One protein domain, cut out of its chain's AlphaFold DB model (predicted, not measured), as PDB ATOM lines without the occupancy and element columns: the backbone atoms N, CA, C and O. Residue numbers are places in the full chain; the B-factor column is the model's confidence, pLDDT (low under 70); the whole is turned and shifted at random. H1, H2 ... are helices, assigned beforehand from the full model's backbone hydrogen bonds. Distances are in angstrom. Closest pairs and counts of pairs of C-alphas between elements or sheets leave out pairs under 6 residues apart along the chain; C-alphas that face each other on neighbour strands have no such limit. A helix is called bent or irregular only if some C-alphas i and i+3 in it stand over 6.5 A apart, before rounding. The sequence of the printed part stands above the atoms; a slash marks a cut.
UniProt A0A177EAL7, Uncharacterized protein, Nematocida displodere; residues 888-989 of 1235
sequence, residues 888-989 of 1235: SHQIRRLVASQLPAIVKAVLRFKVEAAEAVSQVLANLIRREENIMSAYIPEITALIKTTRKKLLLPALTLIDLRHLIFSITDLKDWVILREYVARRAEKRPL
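Overview. This is residues 888 to 989 of the 1235 residues of an uncharacterized protein of Nematocida displodere (UniProt A0A177EAL7). What shape does the chain make? It winds to and fro in stacked turns, a short solenoid of helices in two rows: H2, H4 and H6 make one row, and H1b, H3 and H5 a looser, less straight one. H1a is at one end of the stack and H6 at the other, and H3 and H4 are nearest to the middle. What is it built of, and how large is it? The printed part has 102 residues with six named helices, H1 to H6 in chain order, and no named strand; the class is all helix. It is compact, with a radius of gyration of the C-alphas of 13.5 A and spans of 37 by 33 by 20 A.

Along the chain. Where does the first helix run? By its hydrogen bonds H1, residues 889 to 907, was assigned as one helix, but it is bent: C-alphas 897 and 900 are 8.3 A apart. Its arms are H1a, residues 889 to 897, 12.1 A long from C-alpha 889 at (174.547, 168.864, 199.818), and H1b, residues 900 to 907, 10.6 A long. Which helices follow? H2 holds residues 914 to 925 and is 16.2 A long. H3, residues 931 to 946, is 23.2 A long and irregular, with C-alphas 934 and 937 7.7 A apart and a kink of 48 degrees near residue 938. H4 is residues 952 to 955, H5 residues 960 to 964, and H6 residues 973 to 986, 20.2 A long and ending at C-alpha 986 (176.501, 140.763, 198.792).

Arrangement. How do H1a and H1b stand? They are about perpendicular at 88 degrees, close but not clearly touching; their closest C-alphas, of Val 895 and Ile 902, are 7.5 A apart. What does the hub, H2, touch? It forms helical hairpins with H1b, at 26 degrees and closest at C-alphas Val 906 and Val 917, 6.1 A, and with H3, at 23 degrees and closest at C-alphas Ile 925 and Met 932, 5.8 A. With residues 922 to 925 alone it touches H4, closest at C-alphas Ala 922 and Ala 954, 5.4 A. What touches farther on? H3 touches H5 with residues 933 to 936 alone, closest at C-alphas Ser 933 and His 962, 6.1 A. H4 touches H6, closest at C-alphas Leu 952 and Ile 975, 6.6 A. H3 and H6 are only just apart, at 8.1 A. Are the helix backbones complete? Every O i to N i+4 pair is within hydrogen-bond range in H1a, H1b, H2 and H5, against 8 of 12 in H3 and 8 of 10 in H6; H4 is too short for such a pair.

Size, cuts and confidence. How far does it reach? The two C-alphas farthest apart, of Gln 890 and Leu 970, are 41.6 A apart. Is it continuous, and how sure is the model? The printed part has no cut and no long link. Its mean pLDDT is 77.4, and 13 residues are under 70, among them 947 to 949 and 984 to 988.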
ATOM      1  N   SER A 888     178.820 166.928 200.968       73.88
ATOM      2  CA  SER A 888     178.277 168.189 200.468       73.88
ATOM      3  C   SER A 888     176.862 168.019 199.879       73.88
ATOM      4  O   SER A 888     176.626 167.158 199.023       73.88
ATOM      5  N   HIS A 889     175.918 168.846 200.332       69.50
ATOM      6  CA  HIS A 889     174.547 168.864 199.818       69.50
ATOM      7  C   HIS A 889     174.461 169.526 198.433       69.50
ATOM      8  O   HIS A 889     173.785 168.999 197.554       69.50
ATOM      9  N   GLN A 890     175.194 170.617 198.186       71.44
ATOM     10  CA  GLN A 890     175.161 171.326 196.898       71.44
ATOM     11  C   GLN A 890     175.705 170.473 195.739       71.44
ATOM     12  O   GLN A 890     175.072 170.412 194.688       71.44
ATOM     13  N   ILE A 891     176.816 169.742 195.928       77.06
ATOM     14  CA  ILE A 891     177.319 168.805 194.900       77.06
ATOM     15  C   ILE A 891     176.292 167.697 194.641       77.06
ATOM     16  O   ILE A 891     176.086 167.327 193.491       77.06
ATOM     17  N   ARG A 892     175.619 167.181 195.680       75.44
ATOM     18  CA  ARG A 892     174.541 166.193 195.504       75.44
ATOM     19  C   ARG A 892     173.379 166.773 194.697       75.44
ATOM     20  O   ARG A 892     172.973 166.165 193.717       75.44
ATOM     21  N   ARG A 893     172.912 167.974 195.045       76.00
ATOM     22  CA  ARG A 893     171.817 168.663 194.347       76.00
ATOM     23  C   ARG A 893     172.163 168.980 192.889       76.00
ATOM     24  O   ARG A 893     171.318 168.778 192.028       76.00
ATOM     25  N   LEU A 894     173.392 169.424 192.605       79.19
ATOM     26  CA  LEU A 894     173.880 169.661 191.240       79.19
ATOM     27  C   LEU A 894     173.948 168.363 190.431       79.19
ATOM     28  O   LEU A 894     173.505 168.329 189.288       79.19
ATOM     29  N   VAL A 895     174.525 167.304 191.011       80.44
ATOM     30  CA  VAL A 895     174.629 166.006 190.339       80.44
ATOM     31  C   VAL A 895     173.237 165.463 190.041       80.44
ATOM     32  O   VAL A 895     173.012 165.051 188.915       80.44
ATOM     33  N   ALA A 896     172.293 165.541 190.982       75.25
ATOM     34  CA  ALA A 896     170.917 165.106 190.765       75.25
ATOM     35  C   ALA A 896     170.189 165.939 189.691       75.25
ATOM     36  O   ALA A 896     169.503 165.376 188.844       75.25
ATOM     37  N   SER A 897     170.355 167.269 189.681       79.00
ATOM     38  CA  SER A 897     169.647 168.148 188.738       79.00
ATOM     39  C   SER A 897     170.250 168.177 187.332       79.00
ATOM     40  O   SER A 897     169.530 168.404 186.363       79.00
ATOM     41  N   GLN A 898     171.561 167.954 187.199       83.38
ATOM     42  CA  GLN A 898     172.283 168.036 185.924       83.38
ATOM     43  C   GLN A 898     172.962 166.725 185.515       83.38
ATOM     44  O   GLN A 898     173.826 166.735 184.634       83.38
ATOM     45  N   LEU A 899     172.558 165.588 186.096       83.06
ATOM     46  CA  LEU A 899     173.128 164.274 185.779       83.06
ATOM     47  C   LEU A 899     173.218 164.011 184.266       83.06
ATOM     48  O   LEU A 899     174.299 163.628 183.816       83.06
ATOM     49  N   PRO A 900     172.173 164.292 183.453       81.62
ATOM     50  CA  PRO A 900     172.242 164.061 182.012       81.62
ATOM     51  C   PRO A 900     173.338 164.864 181.314       81.62
ATOM     52  O   PRO A 900     174.055 164.342 180.457       81.62
ATOM     53  N   ALA A 901     173.502 166.131 181.698       82.44
ATOM     54  CA  ALA A 901     174.515 167.009 181.129       82.44
ATOM     55  C   ALA A 901     175.926 166.565 181.540       82.44
ATOM     56  O   ALA A 901     176.822 166.527 180.697       82.44
ATOM     57  N   ILE A 902     176.103 166.165 182.803       84.38
ATOM     58  CA  ILE A 902     177.374 165.664 183.337       84.38
ATOM     59  C   ILE A 902     177.778 164.374 182.620       84.38
ATOM     60  O   ILE A 902     178.898 164.276 182.120       84.38
ATOM     61  N   VAL A 903     176.873 163.397 182.517       85.31
ATOM     62  CA  VAL A 903     177.148 162.119 181.844       85.31
ATOM     63  C   VAL A 903     177.478 162.351 180.370       85.31
ATOM     64  O   VAL A 903     178.485 161.836 179.881       85.31
ATOM     65  N   LYS A 904     176.705 163.197 179.674       85.00
ATOM     66  CA  LYS A 904     176.977 163.563 178.278       85.00
ATOM     67  C   LYS A 904     178.338 164.240 178.117       85.00
ATOM     68  O   LYS A 904     179.041 163.924 177.164       85.00
ATOM     69  N   ALA A 905     178.722 165.143 179.021       83.00
ATOM     70  CA  ALA A 905     180.019 165.817 178.988       83.00
ATOM     71  C   ALA A 905     181.180 164.835 179.211       83.00
ATOM     72  O   ALA A 905     182.127 164.819 178.431       83.00
ATOM     73  N   VAL A 906     181.073 163.951 180.207       86.12
ATOM     74  CA  VAL A 906     182.093 162.936 180.522       86.12
ATOM     75  C   VAL A 906     182.260 161.933 179.375       86.12
ATOM     76  O   VAL A 906     183.383 161.606 178.992       86.12
ATOM     77  N   LEU A 907     181.157 161.471 178.778       84.69
ATOM     78  CA  LEU A 907     181.183 160.499 177.680       84.69
ATOM     79  C   LEU A 907     181.783 161.045 176.376       84.69
ATOM     80  O   LEU A 907     182.184 160.239 175.534       84.69
ATOM     81  N   ARG A 908     181.908 162.370 176.201       83.88
ATOM     82  CA  ARG A 908     182.627 162.955 175.049       83.88
ATOM     83  C   ARG A 908     184.078 162.478 174.984       83.88
ATOM     84  O   ARG A 908     184.592 162.263 173.895       83.88
ATOM     85  N   PHE A 909     184.696 162.212 176.133       81.88
ATOM     86  CA  PHE A 909     186.106 161.823 176.246       81.88
ATOM     87  C   PHE A 909     186.321 160.303 176.308       81.88
ATOM     88  O   PHE A 909     187.387 159.837 176.710       81.88
ATOM     89  N   LYS A 910     185.313 159.502 175.933       79.62
ATOM     90  CA  LYS A 910     185.331 158.033 176.068       79.62
ATOM     91  C   LYS A 910     186.493 157.328 175.359       79.62
ATOM     92  O   LYS A 910     186.869 156.239 175.784       79.62
ATOM     93  N   VAL A 911     187.037 157.925 174.297       76.69
ATOM     94  CA  VAL A 911     188.158 157.368 173.519       76.69
ATOM     95  C   VAL A 911     189.503 157.822 174.094       76.69
ATOM     96  O   VAL A 911     190.367 156.992 174.349       76.69
ATOM     97  N   GLU A 912     189.654 159.121 174.355       77.94
ATOM     98  CA  GLU A 912     190.925 159.742 174.758       77.94
ATOM     99  C   GLU A 912     191.272 159.520 176.239       77.94
ATOM    100  O   GLU A 912     192.434 159.339 176.583       77.94
ATOM    101  N   ALA A 913     190.270 159.491 177.125       82.75
ATOM    102  CA  ALA A 913     190.449 159.435 178.580       82.75
ATOM    103  C   ALA A 913     189.651 158.287 179.224       82.75
ATOM    104  O   ALA A 913     189.095 158.419 180.318       82.75
ATOM    105  N   ALA A 914     189.601 157.140 178.543       80.25
ATOM    106  CA  ALA A 914     188.816 155.957 178.903       80.25
ATOM    107  C   ALA A 914     188.880 155.554 180.391       80.25
ATOM    108  O   ALA A 914     187.875 155.138 180.977       80.25
ATOM    109  N   GLU A 915     190.052 155.661 181.026       82.75
ATOM    110  CA  GLU A 915     190.218 155.317 182.442       82.75
ATOM    111  C   GLU A 915     189.555 156.322 183.379       82.75
ATOM    112  O   GLU A 915     188.779 155.924 184.249       82.75
ATOM    113  N   ALA A 916     189.827 157.614 183.186       84.44
ATOM    114  CA  ALA A 916     189.239 158.676 183.992       84.44
ATOM    115  C   ALA A 916     187.712 158.705 183.822       84.44
ATOM    116  O   ALA A 916     186.987 158.757 184.814       84.44
ATOM    117  N   VAL A 917     187.223 158.542 182.587       86.62
ATOM    118  CA  VAL A 917     185.793 158.386 182.277       86.62
ATOM    119  C   VAL A 917     185.189 157.217 183.056       86.62
ATOM    120  O   VAL A 917     184.173 157.381 183.732       86.62
ATOM    121  N   SER A 918     185.843 156.050 183.042       86.00
ATOM    122  CA  SER A 918     185.379 154.872 183.784       86.00
ATOM    123  C   SER A 918     185.322 155.115 185.297       86.00
ATOM    124  O   SER A 918     184.395 154.655 185.962       86.00
ATOM    125  N   GLN A 919     186.285 155.847 185.861       87.75
ATOM    126  CA  GLN A 919     186.307 156.166 187.291       87.75
ATOM    127  C   GLN A 919     185.213 157.170 187.687       87.75
ATOM    128  O   GLN A 919     184.579 156.996 188.732       87.75
ATOM    129  N   VAL A 920     184.960 158.188 186.855       87.56
ATOM    130  CA  VAL A 920     183.883 159.171 187.065       87.56
ATOM    131  C   VAL A 920     182.518 158.496 186.992       87.56
ATOM    132  O   VAL A 920     181.739 158.612 187.937       87.56
ATOM    133  N   LEU A 921     182.255 157.714 185.941       88.00
ATOM    134  CA  LEU A 921     180.995 156.983 185.785       88.00
ATOM    135  C   LEU A 921     180.777 155.973 186.918       88.00
ATOM    136  O   LEU A 921     179.691 155.925 187.487       88.00
ATOM    137  N   ALA A 922     181.810 155.230 187.337       86.19
ATOM    138  CA  ALA A 922     181.703 154.321 188.480       86.19
ATOM    139  C   ALA A 922     181.325 155.049 189.782       86.19
ATOM    140  O   ALA A 922     180.611 154.496 190.618       86.19
ATOM    141  N   ASN A 923     181.805 156.279 189.978       88.75
ATOM    142  CA  ASN A 923     181.441 157.088 191.135       88.75
ATOM    143  C   ASN A 923     180.014 157.654 191.036       88.75
ATOM    144  O   ASN A 923     179.335 157.693 192.059       88.75
ATOM    145  N   LEU A 924     179.558 158.040 189.839       87.12
ATOM    146  CA  LEU A 924     178.181 158.489 189.598       87.12
ATOM    147  C   LEU A 924     177.165 157.356 189.803       87.12
ATOM    148  O   LEU A 924     176.187 157.562 190.509       87.12
ATOM    149  N   ILE A 925     177.444 156.144 189.304       85.56
ATOM    150  CA  ILE A 925     176.595 154.955 189.530       85.56
ATOM    151  C   ILE A 925     176.417 154.685 191.026       85.56
ATOM    152  O   ILE A 925     175.309 154.455 191.481       85.56
ATOM    153  N   ARG A 926     177.492 154.780 191.818       82.94
ATOM    154  CA  ARG A 926     177.433 154.595 193.282       82.94
ATOM    155  C   ARG A 926     176.689 155.706 194.034       82.94
ATOM    156  O   ARG A 926     176.596 155.622 195.256       82.94
ATOM    157  N   ARG A 927     176.333 156.806 193.367       80.19
ATOM    158  CA  ARG A 927     175.635 157.953 193.967       80.19
ATOM    159  C   ARG A 927     174.166 157.968 193.569       80.19
ATOM    160  O   ARG A 927     173.330 158.125 194.443       80.19
ATOM    161  N   GLU A 928     173.889 157.795 192.280       78.56
ATOM    162  CA  GLU A 928     172.568 157.967 191.671       78.56
ATOM    163  C   GLU A 928     172.139 156.672 190.961       78.56
ATOM    164  O   GLU A 928     171.967 156.635 189.741       78.56
ATOM    165  N   GLU A 929     172.016 155.584 191.729       72.00
ATOM    166  CA  GLU A 929     171.787 154.216 191.224       72.00
ATOM    167  C   GLU A 929     170.576 154.131 190.275       72.00
ATOM    168  O   GLU A 929     170.672 153.543 189.197       72.00
ATOM    169  N   ASN A 930     169.472 154.801 190.624       65.88
ATOM    170  CA  ASN A 930     168.212 154.732 189.878       65.88
ATOM    171  C   ASN A 930     168.246 155.506 188.552       65.88
ATOM    172  O   ASN A 930     167.709 155.039 187.550       65.88
ATOM    173  N   ILE A 931     168.889 156.678 188.520       73.56
ATOM    174  CA  ILE A 931     168.888 157.570 187.346       73.56
ATOM    175  C   ILE A 931     169.954 157.133 186.329       73.56
ATOM    176  O   ILE A 931     169.777 157.280 185.121       73.56
ATOM    177  N   MET A 932     171.050 156.528 186.801       81.50
ATOM    178  CA  MET A 932     172.118 156.015 185.935       81.50
ATOM    179  C   MET A 932     171.693 154.817 185.067       81.50
ATOM    180  O   MET A 932     172.415 154.471 184.131       81.50
ATOM    181  N   SER A 933     170.522 154.222 185.326       77.94
ATOM    182  CA  SER A 933     169.931 153.137 184.528       77.94
ATOM    183  C   SER A 933     169.731 153.512 183.052       77.94
ATOM    184  O   SER A 933     169.985 152.690 182.172       77.94
ATOM    185  N   ALA A 934     169.375 154.769 182.767       79.62
ATOM    186  CA  ALA A 934     169.162 155.270 181.408       79.62
ATOM    187  C   ALA A 934     170.437 155.279 180.544       79.62
ATOM    188  O   ALA A 934     170.341 155.276 179.322       79.62
ATOM    189  N   TYR A 935     171.619 155.264 181.171       83.12
ATOM    190  CA  TYR A 935     172.923 155.344 180.495       83.12
ATOM    191  C   TYR A 935     173.653 153.999 180.420       83.12
ATOM    192  O   TYR A 935     174.839 153.937 180.078       83.12
ATOM    193  N   ILE A 936     172.980 152.904 180.791       80.81
ATOM    194  CA  ILE A 936     173.551 151.557 180.724       80.81
ATOM    195  C   ILE A 936     174.061 151.212 179.314       80.81
ATOM    196  O   ILE A 936     175.178 150.696 179.250       80.81
ATOM    197  N   PRO A 937     173.344 151.493 178.204       80.38
ATOM    198  CA  PRO A 937     173.829 151.181 176.856       80.38
ATOM    199  C   PRO A 937     175.176 151.843 176.525       80.38
ATOM    200  O   PRO A 937     176.067 151.222 175.942       80.38
ATOM    201  N   GLU A 938     175.374 153.098 176.932       80.81
ATOM    202  CA  GLU A 938     176.628 153.819 176.731       80.81
ATOM    203  C   GLU A 938     177.746 153.284 177.632       80.81
ATOM    204  O   GLU A 938     178.901 153.197 177.205       80.81
ATOM    205  N   ILE A 939     177.416 152.892 178.868       81.06
ATOM    206  CA  ILE A 939     178.368 152.294 179.812       81.06
ATOM    207  C   ILE A 939     178.811 150.906 179.331       81.06
ATOM    208  O   ILE A 939     180.005 150.602 179.365       81.06
ATOM    209  N   THR A 940     177.893 150.062 178.852       77.31
ATOM    210  CA  THR A 940     178.234 148.744 178.295       77.31
ATOM    211  C   THR A 940     179.064 148.899 177.025       77.31
ATOM    212  O   THR A 940     180.097 148.237 176.905       77.31
ATOM    213  N   ALA A 941     178.722 149.835 176.133       78.25
ATOM    214  CA  ALA A 941     179.548 150.166 174.972       78.25
ATOM    215  C   ALA A 941     180.974 150.603 175.368       78.25
ATOM    216  O   ALA A 941     181.945 150.138 174.767       78.25
ATOM    217  N   LEU A 942     181.125 151.428 176.411       79.75
ATOM    218  CA  LEU A 942     182.429 151.838 176.941       79.75
ATOM    219  C   LEU A 942     183.233 150.654 177.507       79.75
ATOM    220  O   LEU A 942     184.445 150.566 177.312       79.75
ATOM    221  N   ILE A 943     182.590 149.717 178.203       76.44
ATOM    222  CA  ILE A 943     183.263 148.514 178.717       76.44
ATOM    223  C   ILE A 943     183.755 147.640 177.558       76.44
ATOM    224  O   ILE A 943     184.878 147.135 177.616       76.44
ATOM    225  N   LYS A 944     182.961 147.501 176.486       74.38
ATOM    226  CA  LYS A 944     183.356 146.749 175.283       74.38
ATOM    227  C   LYS A 944     184.590 147.354 174.616       74.38
ATOM    228  O   LYS A 944     185.510 146.614 174.266       74.38
ATOM    229  N   THR A 945     184.622 148.677 174.451       73.62
ATOM    230  CA  THR A 945     185.733 149.370 173.780       73.62
ATOM    231  C   THR A 945     186.999 149.384 174.630       73.62
ATOM    232  O   THR A 945     188.083 149.115 174.126       73.62
ATOM    233  N   THR A 946     186.876 149.648 175.930       70.88
ATOM    234  CA  THR A 946     188.036 149.833 176.817       70.88
ATOM    235  C   THR A 946     188.558 148.532 177.421       70.88
ATOM    236  O   THR A 946     189.694 148.487 177.891       70.88
ATOM    237  N   ARG A 947     187.732 147.475 177.459       68.81
ATOM    238  CA  ARG A 947     187.979 146.200 178.164       68.81
ATOM    239  C   ARG A 947     188.349 146.362 179.651       68.81
ATOM    240  O   ARG A 947     188.815 145.408 180.280       68.81
ATOM    241  N   LYS A 948     188.145 147.546 180.247       66.44
ATOM    242  CA  LYS A 948     188.529 147.842 181.634       66.44
ATOM    243  C   LYS A 948     187.451 147.370 182.610       66.44
ATOM    244  O   LYS A 948     186.294 147.770 182.547       66.44
ATOM    245  N   LYS A 949     187.858 146.559 183.591       69.06
ATOM    246  CA  LYS A 949     186.970 145.955 184.606       69.06
ATOM    247  C   LYS A 949     186.511 146.913 185.721       69.06
ATOM    248  O   LYS A 949     185.781 146.490 186.610       69.06
ATOM    249  N   LEU A 950     186.933 148.182 185.702       73.00
ATOM    250  CA  LEU A 950     186.677 149.172 186.767       73.00
ATOM    251  C   LEU A 950     185.184 149.485 186.979       73.00
ATOM    252  O   LEU A 950     184.769 149.721 188.113       73.00
ATOM    253  N   LEU A 951     184.380 149.448 185.912       76.69
ATOM    254  CA  LEU A 951     182.937 149.728 185.953       76.69
ATOM    255  C   LEU A 951     182.095 148.530 186.410       76.69
ATOM    256  O   LEU A 951     181.029 148.722 186.993       76.69
ATOM    257  N   LEU A 952     182.591 147.303 186.217       77.69
ATOM    258  CA  LEU A 952     181.873 146.062 186.539       77.69
ATOM    259  C   LEU A 952     181.385 145.993 188.001       77.69
ATOM    260  O   LEU A 952     180.216 145.681 188.207       77.69
ATOM    261  N   PRO A 953     182.193 146.330 189.033       77.69
ATOM    262  CA  PRO A 953     181.684 146.382 190.401       77.69
ATOM    263  C   PRO A 953     180.587 147.424 190.623       77.69
ATOM    264  O   PRO A 953     179.723 147.201 191.462       77.69
ATOM    265  N   ALA A 954     180.639 148.574 189.945       79.12
ATOM    266  CA  ALA A 954     179.654 149.637 190.144       79.12
ATOM    267  C   ALA A 954     178.302 149.263 189.525       79.12
ATOM    268  O   ALA A 954     177.275 149.509 190.145       79.12
ATOM    269  N   LEU A 955     178.312 148.583 188.374       77.88
ATOM    270  CA  LEU A 955     177.099 148.100 187.711       77.88
ATOM    271  C   LEU A 955     176.249 147.179 188.593       77.88
ATOM    272  O   LEU A 955     175.039 147.181 188.432       77.88
ATOM    273  N   THR A 956     176.843 146.462 189.558       75.38
ATOM    274  CA  THR A 956     176.097 145.600 190.503       75.38
ATOM    275  C   THR A 956     175.053 146.332 191.344       75.38
ATOM    276  O   THR A 956     174.171 145.684 191.898       75.38
ATOM    277  N   LEU A 957     175.162 147.660 191.442       77.00
ATOM    278  CA  LEU A 957     174.242 148.516 192.185       77.00
ATOM    279  C   LEU A 957     172.983 148.878 191.391       77.00
ATOM    280  O   LEU A 957     171.996 149.285 191.986       77.00
ATOM    281  N   ILE A 958     172.998 148.726 190.065       77.19
ATOM    282  CA  ILE A 958     171.828 149.016 189.233       77.19
ATOM    283  C   ILE A 958     170.934 147.772 189.165       77.19
ATOM    284  O   ILE A 958     171.439 146.643 189.145       77.19
ATOM    285  N   ASP A 959     169.616 147.977 189.129       76.62
ATOM    286  CA  ASP A 959     168.619 146.919 188.939       76.62
ATOM    287  C   ASP A 959     168.930 146.096 187.679       76.62
ATOM    288  O   ASP A 959     169.236 146.620 186.599       76.62
ATOM    289  N   LEU A 960     168.870 144.779 187.848       78.19
ATOM    290  CA  LEU A 960     169.173 143.798 186.827       78.19
ATOM    291  C   LEU A 960     168.273 143.929 185.592       78.19
ATOM    292  O   LEU A 960     168.737 143.663 184.484       78.19
ATOM    293  N   ARG A 961     167.026 144.388 185.758       77.31
ATOM    294  CA  ARG A 961     166.077 144.625 184.657       77.31
ATOM    295  C   ARG A 961     166.686 145.516 183.588       77.31
ATOM    296  O   ARG A 961     166.724 145.145 182.421       77.31
ATOM    297  N   HIS A 962     167.237 146.657 183.989       77.19
ATOM    298  CA  HIS A 962     167.827 147.608 183.051       77.19
ATOM    299  C   HIS A 962     169.133 147.092 182.433       77.19
ATOM    300  O   HIS A 962     169.458 147.435 181.298       77.19
ATOM    301  N   LEU A 963     169.873 146.244 183.156       78.19
ATOM    302  CA  LEU A 963     171.103 145.639 182.655       78.19
ATOM    303  C   LEU A 963     170.813 144.582 181.579       78.19
ATOM    304  O   LEU A 963     171.425 144.633 180.516       78.19
ATOM    305  N   ILE A 964     169.887 143.650 181.830       78.81
ATOM    306  CA  ILE A 964     169.606 142.509 180.941       78.81
ATOM    307  C   ILE A 964     169.175 142.973 179.547       78.81
ATOM    308  O   ILE A 964     169.704 142.473 178.556       78.81
ATOM    309  N   PHE A 965     168.297 143.977 179.448       75.12
ATOM    310  CA  PHE A 965     167.829 144.485 178.150       75.12
ATOM    311  C   PHE A 965     168.928 145.146 177.304       75.12
ATOM    312  O   PHE A 965     168.762 145.310 176.099       75.12
ATOM    313  N   SER A 966     170.063 145.511 177.908       71.56
ATOM    314  CA  SER A 966     171.199 146.120 177.203       71.56
ATOM    315  C   SER A 966     172.222 145.106 176.669       71.56
ATOM    316  O   SER A 966     173.146 145.487 175.946       71.56
ATOM    317  N   ILE A 967     172.088 143.826 177.032       76.81
ATOM    318  CA  ILE A 967     172.996 142.745 176.637       76.81
ATOM    319  C   ILE A 967     172.515 142.183 175.305       76.81
ATOM    320  O   ILE A 967     171.497 141.502 175.246       76.81
ATOM    321  N   THR A 968     173.262 142.456 174.236       69.88
ATOM    322  CA  THR A 968     172.849 142.109 172.866       69.88
ATOM    323  C   THR A 968     173.791 141.131 172.166       69.88
ATOM    324  O   THR A 968     173.373 140.469 171.221       69.88
ATOM    325  N   ASP A 969     175.040 140.987 172.626       70.25
ATOM    326  CA  ASP A 969     176.048 140.107 172.011       70.25
ATOM    327  C   ASP A 969     176.724 139.189 173.050       70.25
ATOM    328  O   ASP A 969     176.828 139.521 174.230       70.25
ATOM    329  N   LEU A 970     177.267 138.050 172.609       66.38
ATOM    330  CA  LEU A 970     178.022 137.072 173.407       66.38
ATOM    331  C   LEU A 970     179.200 137.694 174.179       66.38
ATOM    332  O   LEU A 970     179.610 137.178 175.219       66.38
ATOM    333  N   LYS A 971     179.750 138.818 173.703       66.31
ATOM    334  CA  LYS A 971     180.816 139.567 174.395       66.31
ATOM    335  C   LYS A 971     180.331 140.250 175.681       66.31
ATOM    336  O   LYS A 971     181.124 140.435 176.604       66.31
ATOM    337  N   ASP A 972     179.041 140.556 175.773       72.38
ATOM    338  CA  ASP A 972     178.427 141.263 176.906       72.38
ATOM    339  C   ASP A 972     178.137 140.331 178.079       72.38
ATOM    340  O   ASP A 972     177.983 140.769 179.217       72.38
ATOM    341  N   TRP A 973     178.152 139.021 177.830       75.62
ATOM    342  CA  TRP A 973     177.920 137.987 178.835       75.62
ATOM    343  C   TRP A 973     178.961 138.008 179.953       75.62
ATOM    344  O   TRP A 973     178.686 137.579 181.069       75.62
ATOM    345  N   VAL A 974     180.151 138.560 179.691       75.31
ATOM    346  CA  VAL A 974     181.164 138.807 180.727       75.31
ATOM    347  C   VAL A 974     180.642 139.786 181.785       75.31
ATOM    348  O   VAL A 974     180.953 139.613 182.962       75.31
ATOM    349  N   ILE A 975     179.836 140.777 181.390       76.19
ATOM    350  CA  ILE A 975     179.226 141.760 182.296       76.19
ATOM    351  C   ILE A 975     178.198 141.063 183.188       76.19
ATOM    352  O   ILE A 975     178.273 141.203 184.408       76.19
ATOM    353  N   LEU A 976     177.312 140.249 182.600       77.88
ATOM    354  CA  LEU A 976     176.300 139.485 183.339       77.88
ATOM    355  C   LEU A 976     176.931 138.487 184.312       77.88
ATOM    356  O   LEU A 976     176.536 138.418 185.472       77.88
ATOM    357  N   ARG A 977     177.961 137.758 183.869       77.88
ATOM    358  CA  ARG A 977     178.698 136.809 184.709       77.88
ATOM    359  C   ARG A 977     179.271 137.487 185.945       77.88
ATOM    360  O   ARG A 977     179.121 136.988 187.058       77.88
ATOM    361  N   GLU A 978     179.949 138.614 185.745       75.31
ATOM    362  CA  GLU A 978     180.599 139.334 186.836       75.31
ATOM    363  C   GLU A 978     179.583 140.018 187.756       75.31
ATOM    364  O   GLU A 978     179.821 140.128 188.960       75.31
ATOM    365  N   TYR A 979     178.445 140.440 187.201       77.38
ATOM    366  CA  TYR A 979     177.318 140.978 187.948       77.38
ATOM    367  C   TYR A 979     176.715 139.924 188.882       77.38
ATOM    368  O   TYR A 979     176.652 140.147 190.089       77.38
ATOM    369  N   VAL A 980     176.343 138.756 188.344       75.50
ATOM    370  CA  VAL A 980     175.732 137.653 189.105       75.50
ATOM    371  C   VAL A 980     176.689 137.158 190.188       75.50
ATOM    372  O   VAL A 980     176.286 137.055 191.344       75.50
ATOM    373  N   ALA A 981     177.966 136.945 189.856       73.12
ATOM    374  CA  ALA A 981     178.967 136.489 190.822       73.12
ATOM    375  C   ALA A 981     179.124 137.452 192.015       73.12
ATOM    376  O   ALA A 981     179.159 137.016 193.159       73.12
ATOM    377  N   ARG A 982     179.177 138.768 191.767       74.06
ATOM    378  CA  ARG A 982     179.391 139.779 192.821       74.06
ATOM    379  C   ARG A 982     178.126 140.142 193.592       74.06
ATOM    380  O   ARG A 982     178.221 140.516 194.760       74.06
ATOM    381  N   ARG A 983     176.956 140.096 192.950       70.44
ATOM    382  CA  ARG A 983     175.672 140.356 193.613       70.44
ATOM    383  C   ARG A 983     175.337 139.209 194.567       70.44
ATOM    384  O   ARG A 983     175.005 139.490 195.713       70.44
ATOM    385  N   ALA A 984     175.594 137.963 194.157       63.47
ATOM    386  CA  ALA A 984     175.463 136.769 194.995       63.47
ATOM    387  C   ALA A 984     176.259 136.825 196.306       63.47
ATOM    388  O   ALA A 984     175.793 136.342 197.332       63.47
ATOM    389  N   GLU A 985     177.448 137.429 196.284       64.56
ATOM    390  CA  GLU A 985     178.288 137.591 197.478       64.56
ATOM    391  C   GLU A 985     177.745 138.641 198.461       64.56
ATOM    392  O   GLU A 985     178.084 138.603 199.642       64.56
ATOM    393  N   LYS A 986     176.931 139.600 197.995       65.75
ATOM    394  CA  LYS A 986     176.501 140.763 198.792       65.75
ATOM    395  C   LYS A 986     175.049 140.709 199.256       65.75
ATOM    396  O   LYS A 986     174.764 141.190 200.350       65.75
ATOM    397  N   ARG A 987     174.130 140.206 198.428       65.31
ATOM    398  CA  ARG A 987     172.690 140.148 198.723       65.31
ATOM    399  C   ARG A 987     172.033 139.001 197.936       65.31
ATOM    400  O   ARG A 987     172.335 138.856 196.752       65.31
ATOM    401  N   PRO A 988     171.122 138.216 198.540       66.12
ATOM    402  CA  PRO A 988     170.329 137.239 197.795       66.12
ATOM    403  C   PRO A 988     169.467 137.942 196.734       66.12
ATOM    404  O   PRO A 988     168.854 138.970 197.025       66.12
ATOM    405  N   LEU A 989     169.449 137.406 195.508       71.62
ATOM    406  CA  LEU A 989     168.612 137.910 194.410       71.62
ATOM    407  C   LEU A 989     167.128 137.762 194.764       71.62
ATOM    408  O   LEU A 989     166.728 136.754 195.349       71.62
TER     409      LEU A 989